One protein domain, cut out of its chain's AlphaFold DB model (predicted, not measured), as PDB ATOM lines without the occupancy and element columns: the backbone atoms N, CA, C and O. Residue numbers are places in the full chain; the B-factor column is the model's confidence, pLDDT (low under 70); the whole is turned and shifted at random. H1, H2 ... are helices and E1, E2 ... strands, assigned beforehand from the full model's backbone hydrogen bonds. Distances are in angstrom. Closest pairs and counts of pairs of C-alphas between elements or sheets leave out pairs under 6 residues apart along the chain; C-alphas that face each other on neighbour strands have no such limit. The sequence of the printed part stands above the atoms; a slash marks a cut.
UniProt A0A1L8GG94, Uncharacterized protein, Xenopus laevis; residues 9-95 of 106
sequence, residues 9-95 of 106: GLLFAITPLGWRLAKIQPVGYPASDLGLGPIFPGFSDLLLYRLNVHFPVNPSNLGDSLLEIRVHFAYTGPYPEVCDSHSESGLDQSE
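This is residues 9 to 95 of the 106 residues of an uncharacterized protein of Xenopus laevis (UniProt A0A1L8GG94). A strongly twisted sheet of four antiparallel strands, built from the two hairpins E1 with E2 and E3 with E4, has helix H1 extending beyond it toward one end of the longest axis, while the loop between E3 and E4 reaches toward the other end. The short helix H2 closes the printed part near the sheet, and both helices only graze it; long stretches without named elements lead to H1 and from H1 to H2. The printed part has 87 residues, with four named strands and then two named helices in the order E1 E2 E3 E4 H1 H2; the sheet runs E2 E1 E4 E3. The class is mixed, helices and strands, with 41 of the 87 residues in named elements, under half. The whole is compact and rounded, with a radius of gyration of the C-alphas of 12.4 A and spans of 35 by 27 by 25 A.

E1, residues 9 to 15, begins at C-alpha 9 at (32.016, 93.021, 260.272) and is 19.7 A long. E2, residues 18 to 25, is 21.0 A long. E3 is residues 35 to 37, 6.4 A. E4, residues 47 to 53, is 19.8 A long and ends at C-alpha 53 at (27.095, 96.845, 261.257). H1, residues 66 to 76, is 14.9 A long. H2, residues 91 to 95, is 6.1 A long and ends at C-alpha 95 at (25.246, 88.704, 275.250).

In the hairpin of E1 and E2 the directions stand at 154 degrees, and N 11 and O 23, 2.8 A apart, are within hydrogen-bond range. E1 and E4 are antiparallel at 154 degrees, with N 12 and O 49 within hydrogen-bond range at 2.8 A. In the hairpin of E3 and E4, at 149 degrees, N 35 and O 50 are within hydrogen-bond range at 2.9 A. E2 and E3 are the edge strands, and they are apart. H1 only grazes the sheet, with its residues 66 to 69; the closest C-alphas of E2 and H1, those of Leu 21 and Leu 66, are 7.6 A apart. H2 only grazes the sheet, with its residues 91 to 95; the closest C-alphas of E3 and H2, those of Gly 35 and Ser 94, are 7.6 A apart. H1 and H2 are apart. In H1 and H2 every O i to N i+4 pair is within hydrogen-bond range.

The two C-alphas farthest apart, those of Pro 41 and Tyr 75, are 36.7 A from each other. The printed part has no cut. The links E4 to H1, 12 residues, and H1 to H2, 14 residues, are long. The mean pLDDT of the printed part of this predicted model is 70.3, and 42 printed residues are under 70, among them residues 38 to 45, 56 to 67 and 84 to 95.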
ATOM      1  N   GLY A   9      32.221  94.111 259.322       84.62
ATOM      2  CA  GLY A   9      32.016  93.021 260.272       84.62
ATOM      3  C   GLY A   9      32.870  93.210 261.522       84.62
ATOM      4  O   GLY A   9      34.046  93.559 261.425       84.62
ATOM      5  N   LEU A  10      32.310  92.946 262.695       83.31
ATOM      6  CA  LEU A  10      33.034  92.924 263.963       83.31
ATOM      7  C   LEU A  10      33.112  91.489 264.488       83.31
ATOM      8  O   LEU A  10      32.138  90.738 264.421       83.31
ATOM      9  N   LEU A  11      34.275  91.125 265.014       84.69
ATOM     10  CA  LEU A  11      34.525  89.858 265.686       84.69
ATOM     11  C   LEU A  11      34.864  90.128 267.141       84.69
ATOM     12  O   LEU A  11      35.875  90.770 267.426       84.69
ATOM     13  N   PHE A  12      34.069  89.564 268.033       81.56
ATOM     14  CA  PHE A  12      34.324  89.560 269.461       81.56
ATOM     15  C   PHE A  12      34.839  88.193 269.885       81.56
ATOM     16  O   PHE A  12      34.291  87.161 269.508       81.56
ATOM     17  N   ALA A  13      35.906  88.213 270.664       81.75
ATOM     18  CA  ALA A  13      36.356  87.120 271.491       81.75
ATOM     19  C   ALA A  13      35.614  87.174 272.824       81.75
ATOM     20  O   ALA A  13      35.533  88.234 273.445       81.75
ATOM     21  N   ILE A  14      35.077  86.043 273.263       77.69
ATOM     22  CA  ILE A  14      34.336  85.937 274.514       77.69
ATOM     23  C   ILE A  14      35.090  84.976 275.425       77.69
ATOM     24  O   ILE A  14      35.418  83.846 275.052       77.69
ATOM     25  N   THR A  15      35.378  85.452 276.628       75.50
ATOM     26  CA  THR A  15      36.141  84.753 277.664       75.50
ATOM     27  C   THR A  15      35.394  84.848 279.000       75.50
ATOM     28  O   THR A  15      34.469  85.654 279.119       75.50
ATOM     29  N   PRO A  16      35.803  84.103 280.047       70.06
ATOM     30  CA  PRO A  16      35.222  84.257 281.385       70.06
ATOM     31  C   PRO A  16      35.400  85.655 281.972       70.06
ATOM     32  O   PRO A  16      34.680  86.038 282.886       70.06
ATOM     33  N   LEU A  17      36.365  86.416 281.453       71.06
ATOM     34  CA  LEU A  17      36.661  87.776 281.887       71.06
ATOM     35  C   LEU A  17      35.837  88.832 281.133       71.06
ATOM     36  O   LEU A  17      35.895  90.003 281.495       71.06
ATOM     37  N   GLY A  18      35.082  88.435 280.102       71.44
ATOM     38  CA  GLY A  18      34.232  89.321 279.311       71.44
ATOM     39  C   GLY A  18      34.465  89.226 277.803       71.44
ATOM     40  O   GLY A  18      35.036  88.257 277.290       71.44
ATOM     41  N   TRP A  19      33.988  90.254 277.100       77.88
ATOM     42  CA  TRP A  19      33.995  90.376 275.643       77.88
ATOM     43  C   TRP A  19      35.110  91.309 275.194       77.88
ATOM     44  O   TRP A  19      35.280  92.385 275.763       77.88
ATOM     45  N   ARG A  20      35.831  90.919 274.145       77.69
ATOM     46  CA  ARG A  20      36.905  91.713 273.556       77.69
ATOM     47  C   ARG A  20      36.772  91.791 272.044       77.69
ATOM     48  O   ARG A  20      36.680  90.758 271.386       77.69
ATOM     49  N   LEU A  21      36.835  92.983 271.461       79.50
ATOM     50  CA  LEU A  21      36.915  93.163 270.017       79.50
ATOM     51  C   LEU A  21      38.244  92.581 269.516       79.50
ATOM     52  O   LEU A  21      39.318  93.133 269.742       79.50
ATOM     53  N   ALA A  22      38.167  91.446 268.831       79.44
ATOM     54  CA  ALA A  22      39.323  90.718 268.326       79.44
ATOM     55  C   ALA A  22      39.710  91.165 266.911       79.44
ATOM     56  O   ALA A  22      40.891  91.192 266.561       79.44
ATOM     57  N   LYS A  23      38.721  91.485 266.066       82.06
ATOM     58  CA  LYS A  23      38.970  91.868 264.672       82.06
ATOM     59  C   LYS A  23      37.843  92.715 264.095       82.06
ATOM     60  O   LYS A  23      36.673  92.509 264.395       82.06
ATOM     61  N   ILE A  24      38.224  93.601 263.181       81.56
ATOM     62  CA  ILE A  24      37.316  94.359 262.323       81.56
ATOM     63  C   ILE A  24      37.574  93.909 260.891       81.56
ATOM     64  O   ILE A  24      38.718  93.906 260.428       81.56
ATOM     65  N   GLN A  25      36.526  93.485 260.199       81.19
ATOM     66  CA  GLN A  25      36.574  93.185 258.779       81.19
ATOM     67  C   GLN A  25      36.009  94.358 257.976       81.19
ATOM     68  O   GLN A  25      34.931  94.852 258.305       81.19
ATOM     69  N   PRO A  26      36.693  94.776 256.896       77.06
ATOM     70  CA  PRO A  26      36.238  95.871 256.040       77.06
ATOM     71  C   PRO A  26      34.974  95.527 255.240       77.06
ATOM     72  O   PRO A  26      34.411  96.397 254.595       77.06
ATOM     73  N   VAL A  27      34.550  94.262 255.256       81.44
ATOM     74  CA  VAL A  27      33.303  93.779 254.663       81.44
ATOM     75  C   VAL A  27      32.587  92.953 255.727       81.44
ATOM     76  O   VAL A  27      33.239  92.305 256.547       81.44
ATOM     77  N   GLY A  28      31.255  92.991 255.735       79.44
ATOM     78  CA  GLY A  28      30.463  92.150 256.625       79.44
ATOM     79  C   GLY A  28      30.663  90.649 256.373       79.44
ATOM     80  O   GLY A  28      30.903  90.210 255.247       79.44
ATOM     81  N   TYR A  29      30.507  89.855 257.427       80.75
ATOM     82  CA  TYR A  29      30.468  88.397 257.390       80.75
ATOM     83  C   TYR A  29      29.269  87.874 256.586       80.75
ATOM     84  O   TYR A  29      28.212  88.521 256.555       80.75
ATOM     85  N   PRO A  30      29.384  86.694 255.949       79.12
ATOM     86  CA  PRO A  30      28.230  86.016 255.374       79.12
ATOM     87  C   PRO A  30      27.248  85.610 256.481       79.12
ATOM     88  O   PRO A  30      27.646  85.343 257.610       79.12
ATOM     89  N   ALA A  31      25.958  85.528 256.143       75.75
ATOM     90  CA  ALA A  31      24.903  85.229 257.113       75.75
ATOM     91  C   ALA A  31      25.101  83.899 257.868       75.75
ATOM     92  O   ALA A  31      24.682  83.788 259.009       75.75
ATOM     93  N   SER A  32      25.770  82.921 257.249       77.56
ATOM     94  CA  SER A  32      26.100  81.623 257.852       77.56
ATOM     95  C   SER A  32      27.101  81.696 259.003       77.56
ATOM     96  O   SER A  32      27.198  80.748 259.775       77.56
ATOM     97  N   ASP A  33      27.878  82.775 259.078       78.50
ATOM     98  CA  ASP A  33      29.008  82.887 259.999       78.50
ATOM     99  C   ASP A  33      28.703  83.829 261.168       78.50
ATOM    100  O   ASP A  33      29.525  83.941 262.082       78.50
ATOM    101  N   LEU A  34      27.566  84.528 261.107       78.88
ATOM    102  CA  LEU A  34      27.096  85.464 262.122       78.88
ATOM    103  C   LEU A  34      26.631  84.740 263.384       78.88
ATOM    104  O   LEU A  34      26.341  83.548 263.366       78.88
ATOM    105  N   GLY A  35      26.558  85.491 264.479       77.06
ATOM    106  CA  GLY A  35      26.171  84.953 265.774       77.06
ATOM    107  C   GLY A  35      27.335  84.284 266.499       77.06
ATOM    108  O   GLY A  35      28.513  84.592 266.267       77.06
ATOM    109  N   LEU A  36      26.988  83.403 267.437       78.31
ATOM    110  CA  LEU A  36      27.949  82.672 268.258       78.31
ATOM    111  C   LEU A  36      28.499  81.474 267.491       78.31
ATOM    112  O   LEU A  36      27.761  80.563 267.122       78.31
ATOM    113  N   GLY A  37      29.815  81.447 267.309       75.00
ATOM    114  CA  GLY A  37      30.509  80.380 266.607       75.00
ATOM    115  C   GLY A  37      31.613  79.730 267.442       75.00
ATOM    116  O   GLY A  37      32.159  80.354 268.360       75.00
ATOM    117  N   PRO A  38      31.988  78.485 267.100       68.62
ATOM    118  CA  PRO A  38      33.164  77.841 267.662       68.62
ATOM    119  C   PRO A  38      34.447  78.579 267.252       68.62
ATOM    120  O   PRO A  38      34.508  79.292 266.243       68.62
ATOM    121  N   ILE A  39      35.484  78.384 268.061       67.00
ATOM    122  CA  ILE A  39      36.803  78.998 267.909       67.00
ATOM    123  C   ILE A  39      37.445  78.557 266.583       67.00
ATOM    124  O   ILE A  39      37.416  77.378 266.226       67.00
ATOM    125  N   PHE A  40      38.084  79.487 265.866       58.50
ATOM    126  CA  PHE A  40      39.037  79.126 264.812       58.50
ATOM    127  C   PHE A  40      40.340  78.586 265.431       58.50
ATOM    128  O   PHE A  40      40.817  79.145 266.420       58.50
ATOM    129  N   PRO A  41      40.978  77.557 264.845       47.44
ATOM    130  CA  PRO A  41      42.250  77.048 265.349       47.44
ATOM    131  C   PRO A  41      43.299  78.172 265.393       47.44
ATOM    132  O   PRO A  41      43.616  78.771 264.366       47.44
ATOM    133  N   GLY A  42      43.814  78.463 266.593       55.34
ATOM    134  CA  GLY A  42      44.837  79.489 266.839       55.34
ATOM    135  C   GLY A  42      44.418  80.654 267.744       55.34
ATOM    136  O   GLY A  42      45.285  81.437 268.122       55.34
ATOM    137  N   PHE A  43      43.140  80.765 268.124       57.69
ATOM    138  CA  PHE A  43      42.668  81.719 269.139       57.69
ATOM    139  C   PHE A  43      42.401  81.003 270.471       57.69
ATOM    140  O   PHE A  43      41.836  79.915 270.487       57.69
ATOM    141  N   SER A  44      42.835  81.590 271.589       64.31
ATOM    142  CA  SER A  44      42.681  81.038 272.948       64.31
ATOM    143  C   SER A  44      41.367  81.435 273.633       64.31
ATOM    144  O   SER A  44      41.192  81.174 274.820       64.31
ATOM    145  N   ASP A  45      40.477  82.117 272.917       67.69
ATOM    146  CA  ASP A  45      39.227  82.649 273.458       67.69
ATOM    147  C   ASP A  45      38.134  81.586 273.417       67.69
ATOM    148  O   ASP A  45      38.048  80.859 272.438       67.69
ATOM    149  N   LEU A  46      37.304  81.484 274.458       72.62
ATOM    150  CA  LEU A  46      36.367  80.365 274.633       72.62
ATOM    151  C   LEU A  46      35.254  80.330 273.577       72.62
ATOM    152  O   LEU A  46      34.825  79.247 273.178       72.62
ATOM    153  N   LEU A  47      34.792  81.493 273.111       78.94
ATOM    154  CA  LEU A  47      33.777  81.625 272.062       78.94
ATOM    155  C   LEU A  47      34.071  82.840 271.176       78.94
ATOM    156  O   LEU A  47      34.727  83.794 271.594       78.94
ATOM    157  N   LEU A  48      33.555  82.813 269.946       81.88
ATOM    158  CA  LEU A  48      33.617  83.940 269.022       81.88
ATOM    159  C   LEU A  48      32.207  84.420 268.686       81.88
ATOM    160  O   LEU A  48      31.326  83.608 268.414       81.88
ATOM    161  N   TYR A  49      32.014  85.734 268.634       81.69
ATOM    162  CA  TYR A  49      30.773  86.349 268.177       81.69
ATOM    163  C   TYR A  49      31.028  87.254 266.982       81.69
ATOM    164  O   TYR A  49      31.852  88.168 267.040       81.69
ATOM    165  N   ARG A  50      30.336  86.979 265.878       84.62
ATOM    166  CA  ARG A  50      30.445  87.751 264.638       84.62
ATOM    167  C   ARG A  50      29.173  88.544 264.425       84.62
ATOM    168  O   ARG A  50      28.089  87.967 264.385       84.62
ATOM    169  N   LEU A  51      29.316  89.846 264.217       81.56
ATOM    170  CA  LEU A  51      28.205  90.704 263.824       81.56
ATOM    171  C   LEU A  51      28.572  91.595 262.646       81.56
ATOM    172  O   LEU A  51      29.743  91.878 262.401       81.56
ATOM    173  N   ASN A  52      27.547  92.079 261.956       83.25
ATOM    174  CA  ASN A  52      27.690  93.094 260.927       83.25
ATOM    175  C   ASN A  52      27.016  94.389 261.354       83.25
ATOM    176  O   ASN A  52      25.978  94.364 262.018       83.25
ATOM    177  N   VAL A  53      27.586  95.509 260.922       78.88
ATOM    178  CA  VAL A  53      27.095  96.845 261.257       78.88
ATOM    179  C   VAL A  53      27.049  97.756 260.029       78.88
ATOM    180  O   VAL A  53      27.796  97.594 259.054       78.88
ATOM    181  N   HIS A  54      26.149  98.730 260.082       78.56
ATOM    182  CA  HIS A  54      25.889  99.725 259.052       78.56
ATOM    183  C   HIS A  54      26.599 101.045 259.372       78.56
ATOM    184  O   HIS A  54      25.967 102.081 259.531       78.56
ATOM    185  N   PHE A  55      27.928 101.022 259.488       72.69
ATOM    186  CA  PHE A  55      28.746 102.238 259.515       72.69
ATOM    187  C   PHE A  55      30.216 101.918 259.188       72.69
ATOM    188  O   PHE A  55      30.660 100.786 259.401       72.69
ATOM    189  N   PRO A  56      30.993 102.881 258.660       65.75
ATOM    190  CA  PRO A  56      32.423 102.700 258.452       65.75
ATOM    191  C   PRO A  56      33.160 102.742 259.797       65.75
ATOM    192  O   PRO A  56      33.311 103.793 260.416       65.75
ATOM    193  N   VAL A  57      33.640 101.585 260.243       65.81
ATOM    194  CA  VAL A  57      34.445 101.469 261.459       65.81
ATOM    195  C   VAL A  57      35.883 101.912 261.177       65.81
ATOM    196  O   VAL A  57      36.619 101.230 260.462       65.81
ATOM    197  N   ASN A  58      36.315 103.030 261.765       64.12
ATOM    198  CA  ASN A  58      37.741 103.341 261.893       64.12
ATOM    199  C   ASN A  58      38.271 102.633 263.157       64.12
ATOM    200  O   ASN A  58      37.766 102.922 264.239       64.12
ATOM    201  N   PRO A  59      39.263 101.726 263.063       57.75
ATOM    202  CA  PRO A  59      39.749 100.914 264.190       57.75
ATOM    203  C   PRO A  59      40.385 101.713 265.340       57.75
ATOM    204  O   PRO A  59      40.708 101.145 266.380       57.75
ATOM    205  N   SER A  60      40.600 103.014 265.163       56.06
ATOM    206  CA  SER A  60      41.314 103.850 266.123       56.06
ATOM    207  C   SER A  60      40.415 104.181 267.329       56.06
ATOM    208  O   SER A  60      39.638 105.127 267.261       56.06
ATOM    209  N   ASN A  61      40.554 103.440 268.436       61.12
ATOM    210  CA  ASN A  61      39.942 103.696 269.762       61.12
ATOM    211  C   ASN A  61      38.461 103.328 269.954       61.12
ATOM    212  O   ASN A  61      37.729 104.013 270.663       61.12
ATOM    213  N   LEU A  62      38.034 102.210 269.382       64.31
ATOM    214  CA  LEU A  62      36.663 101.711 269.515       64.31
ATOM    215  C   LEU A  62      36.321 101.156 270.906       64.31
ATOM    216  O   LEU A  62      35.151 101.115 271.267       64.31
ATOM    217  N   GLY A  63      37.329 100.772 271.691       65.25
ATOM    218  CA  GLY A  63      37.144 100.048 272.947       65.25
ATOM    219  C   GLY A  63      37.224  98.535 272.756       65.25
ATOM    220  O   GLY A  63      37.360  98.034 271.635       65.25
ATOM    221  N   ASP A  64      37.172  97.818 273.868       66.31
ATOM    222  CA  ASP A  64      37.272  96.365 273.917       66.31
ATOM    223  C   ASP A  64      35.884  95.710 273.845       66.31
ATOM    224  O   ASP A  64      35.770  94.588 273.365       66.31
ATOM    225  N   SER A  65      34.798  96.397 274.209       65.38
ATOM    226  CA  SER A  65      33.435  95.839 274.165       65.38
ATOM    227  C   SER A  65      32.488  96.585 273.219       65.38
ATOM    228  O   SER A  65      32.648  97.766 272.935       65.38
ATOM    229  N   LEU A  66      31.431  95.909 272.757       64.06
ATOM    230  CA  LEU A  66      30.343  96.520 271.975       64.06
ATOM    231  C   LEU A  66      29.665  97.687 272.703       64.06
ATOM    232  O   LEU A  66      29.241  98.647 272.060       64.06
ATOM    233  N   LEU A  67      29.578  97.612 274.033       68.75
ATOM    234  CA  LEU A  67      29.076  98.697 274.867       68.75
ATOM    235  C   LEU A  67      29.992  99.917 274.777       68.75
ATOM    236  O   LEU A  67      29.508 101.013 274.519       68.75
ATOM    237  N   GLU A  68      31.301  99.733 274.930       70.00
ATOM    238  CA  GLU A  68      32.276 100.819 274.785       70.00
ATOM    239  C   GLU A  68      32.255 101.410 273.378       70.00
ATOM    240  O   GLU A  68      32.289 102.628 273.243       70.00
ATOM    241  N   ILE A  69      32.087 100.579 272.348       71.31
ATOM    242  CA  ILE A  69      31.924 101.025 270.960       71.31
ATOM    243  C   ILE A  69      30.679 101.905 270.820       71.31
ATOM    244  O   ILE A  69      30.750 103.008 270.281       71.31
ATOM    245  N   ARG A  70      29.530 101.449 271.326       67.50
ATOM    246  CA  ARG A  70      28.269 102.209 271.292       67.50
ATOM    247  C   ARG A  70      28.371 103.513 272.071       67.50
ATOM    248  O   ARG A  70      27.937 104.545 271.571       67.50
ATOM    249  N   VAL A  71      28.954 103.471 273.267       70.50
ATOM    250  CA  VAL A  71      29.202 104.646 274.108       70.50
ATOM    251  C   VAL A  71      30.116 105.619 273.373       70.50
ATOM    252  O   VAL A  71      29.777 106.790 273.261       70.50
ATOM    253  N   HIS A  72      31.224 105.140 272.809       69.62
ATOM    254  CA  HIS A  72      32.159 105.952 272.039       69.62
ATOM    255  C   HIS A  72      31.433 106.694 270.915       69.62
ATOM    256  O   HIS A  72      31.480 107.921 270.868       69.62
ATOM    257  N   PHE A  73      30.683 105.982 270.071       65.56
ATOM    258  CA  PHE A  73      29.958 106.606 268.964       65.56
ATOM    259  C   PHE A  73      28.778 107.473 269.394       65.56
ATOM    260  O   PHE A  73      28.534 108.483 268.742       65.56
ATOM    261  N   ALA A  74      28.103 107.164 270.505       65.62
ATOM    262  CA  ALA A  74      27.081 108.047 271.068       65.62
ATOM    263  C   ALA A  74      27.635 109.452 271.382       65.62
ATOM    264  O   ALA A  74      26.885 110.425 271.333       65.62
ATOM    265  N   TYR A  75      28.939 109.566 271.659       64.75
ATOM    266  CA  TYR A  75      29.614 110.840 271.919       64.75
ATOM    267  C   TYR A  75      30.402 111.405 270.726       64.75
ATOM    268  O   TYR A  75      30.693 112.601 270.729       64.75
ATOM    269  N   THR A  76      30.766 110.597 269.722       61.69
ATOM    270  CA  THR A  76      31.714 111.009 268.665       61.69
ATOM    271  C   THR A  76      31.169 111.005 267.235       61.69
ATOM    272  O   THR A  76      31.841 111.547 266.355       61.69
ATOM    273  N   GLY A  77      29.977 110.463 266.952       61.06
ATOM    274  CA  GLY A  77      29.480 110.433 265.572       61.06
ATOM    275  C   GLY A  77      28.262 109.537 265.316       61.06
ATOM    276  O   GLY A  77      27.433 109.356 266.206       61.06
ATOM    277  N   PRO A  78      28.090 109.022 264.080       59.56
ATOM    278  CA  PRO A  78      26.944 108.187 263.741       59.56
ATOM    279  C   PRO A  78      26.980 106.869 264.521       59.56
ATOM    280  O   PRO A  78      28.020 106.221 264.633       59.56
ATOM    281  N   TYR A  79      25.824 106.497 265.066       64.81
ATOM    282  CA  TYR A  79      25.671 105.343 265.941       64.81
ATOM    283  C   TYR A  79      25.796 104.018 265.161       64.81
ATOM    284  O   TYR A  79      25.209 103.892 264.085       64.81
ATOM    285  N   PRO A  80      26.521 103.015 265.692       67.88
ATOM    286  CA  PRO A  80      26.548 101.659 265.174       67.88
ATOM    287  C   PRO A  80      25.154 101.053 265.074       67.88
ATOM    288  O   PRO A  80      24.601 100.582 266.069       67.88
ATOM    289  N   GLU A  81      24.602 100.991 263.871       71.19
ATOM    290  CA  GLU A  81      23.411 100.186 263.629       71.19
ATOM    291  C   GLU A  81      23.837  98.757 263.321       71.19
ATOM    292  O   GLU A  81      24.545  98.483 262.349       71.19
ATOM    293  N   VAL A  82      23.442  97.835 264.190       72.94
ATOM    294  CA  VAL A  82      23.635  96.407 263.949       72.94
ATOM    295  C   VAL A  82      22.675  95.994 262.850       72.94
ATOM    296  O   VAL A  82      21.559  96.497 262.762       72.94
ATOM    297  N   CYS A  83      23.123  95.111 261.965       74.25
ATOM    298  CA  CYS A  83      22.264  94.627 260.899       74.25
ATOM    299  C   CYS A  83      21.172  93.711 261.461       74.25
ATOM    300  O   CYS A  83      21.368  92.499 261.571       74.25
ATOM    301  N   ASP A  84      20.001  94.282 261.745       62.72
ATOM    302  CA  ASP A  84      18.825  93.556 262.244       62.72
ATOM    303  C   ASP A  84      18.363  92.445 261.291       62.72
ATOM    304  O   ASP A  84      17.772  91.459 261.713       62.72
ATOM    305  N   SER A  85      18.677  92.554 259.994       62.12
ATOM    306  CA  SER A  85      18.349  91.516 259.006       62.12
ATOM    307  C   SER A  85      19.106  90.198 259.212       62.12
ATOM    308  O   SER A  85      18.753  89.207 258.578       62.12
ATOM    309  N   HIS A  86      20.159  90.178 260.039       59.47
ATOM    310  CA  HIS A  86      21.001  88.995 260.233       59.47
ATOM    311  C   HIS A  86      21.469  88.777 261.683       59.47
ATOM    312  O   HIS A  86      22.376  87.979 261.917       59.47
ATOM    313  N   SER A  87      20.886  89.484 262.650       56.59
ATOM    314  CA  SER A  87      21.134  89.237 264.072       56.59
ATOM    315  C   SER A  87      20.234  88.085 264.527       56.59
ATOM    316  O   SER A  87      19.016  88.220 264.466       56.59
ATOM    317  N   GLU A  88      20.797  86.944 264.949       54.16
ATOM    318  CA  GLU A  88      20.006  85.782 265.416       54.16
ATOM    319  C   GLU A  88      19.124  86.106 266.638       54.16
ATOM    320  O   GLU A  88      18.100  85.465 266.863       54.16
ATOM    321  N   SER A  89      19.495  87.130 267.404       53.97
ATOM    322  CA  SER A  89      18.749  87.656 268.543       53.97
ATOM    323  C   SER A  89      19.110  89.128 268.769       53.97
ATOM    324  O   SER A  89      20.100  89.620 268.220       53.97
ATOM    325  N   GLY A  90      18.308  89.870 269.541       56.19
ATOM    326  CA  GLY A  90      18.717  91.205 269.990       56.19
ATOM    327  C   GLY A  90      20.054  91.109 270.732       56.19
ATOM    328  O   GLY A  90      20.304  90.127 271.422       56.19
ATOM    329  N   LEU A  91      20.937  92.094 270.577       58.03
ATOM    330  CA  LEU A  91      22.314  92.013 271.083       58.03
ATOM    331  C   LEU A  91      22.422  91.654 272.569       58.03
ATOM    332  O   LEU A  91      23.275  90.856 272.937       58.03
ATOM    333  N   ASP A  92      21.511  92.175 273.385       60.09
ATOM    334  CA  ASP A  92      21.456  91.905 274.824       60.09
ATOM    335  C   ASP A  92      21.127  90.426 275.108       60.09
ATOM    336  O   ASP A  92      21.618  89.831 276.066       60.09
ATOM    337  N   GLN A  93      20.332  89.803 274.234       62.41
ATOM    338  CA  GLN A  93      20.023  88.378 274.287       62.41
ATOM    339  C   GLN A  93      21.218  87.539 273.819       62.41
ATOM    340  O   GLN A  93      21.550  86.558 274.476       62.41
ATOM    341  N   SER A  94      21.909  87.943 272.748       64.50
ATOM    342  CA  SER A  94      23.166  87.299 272.332       64.50
ATOM    343  C   SER A  94      24.243  87.392 273.421       64.50
ATOM    344  O   SER A  94      25.000  86.440 273.618       64.50
ATOM    345  N   GLU A  95      24.307  88.512 274.147       64.62
ATOM    346  CA  GLU A  95      25.246  88.704 275.250       64.62
ATOM    347  C   GLU A  95      24.947  87.757 276.414       64.62
ATOM    348  O   GLU A  95      25.822  87.001 276.847       64.62
TER     349      GLU A  95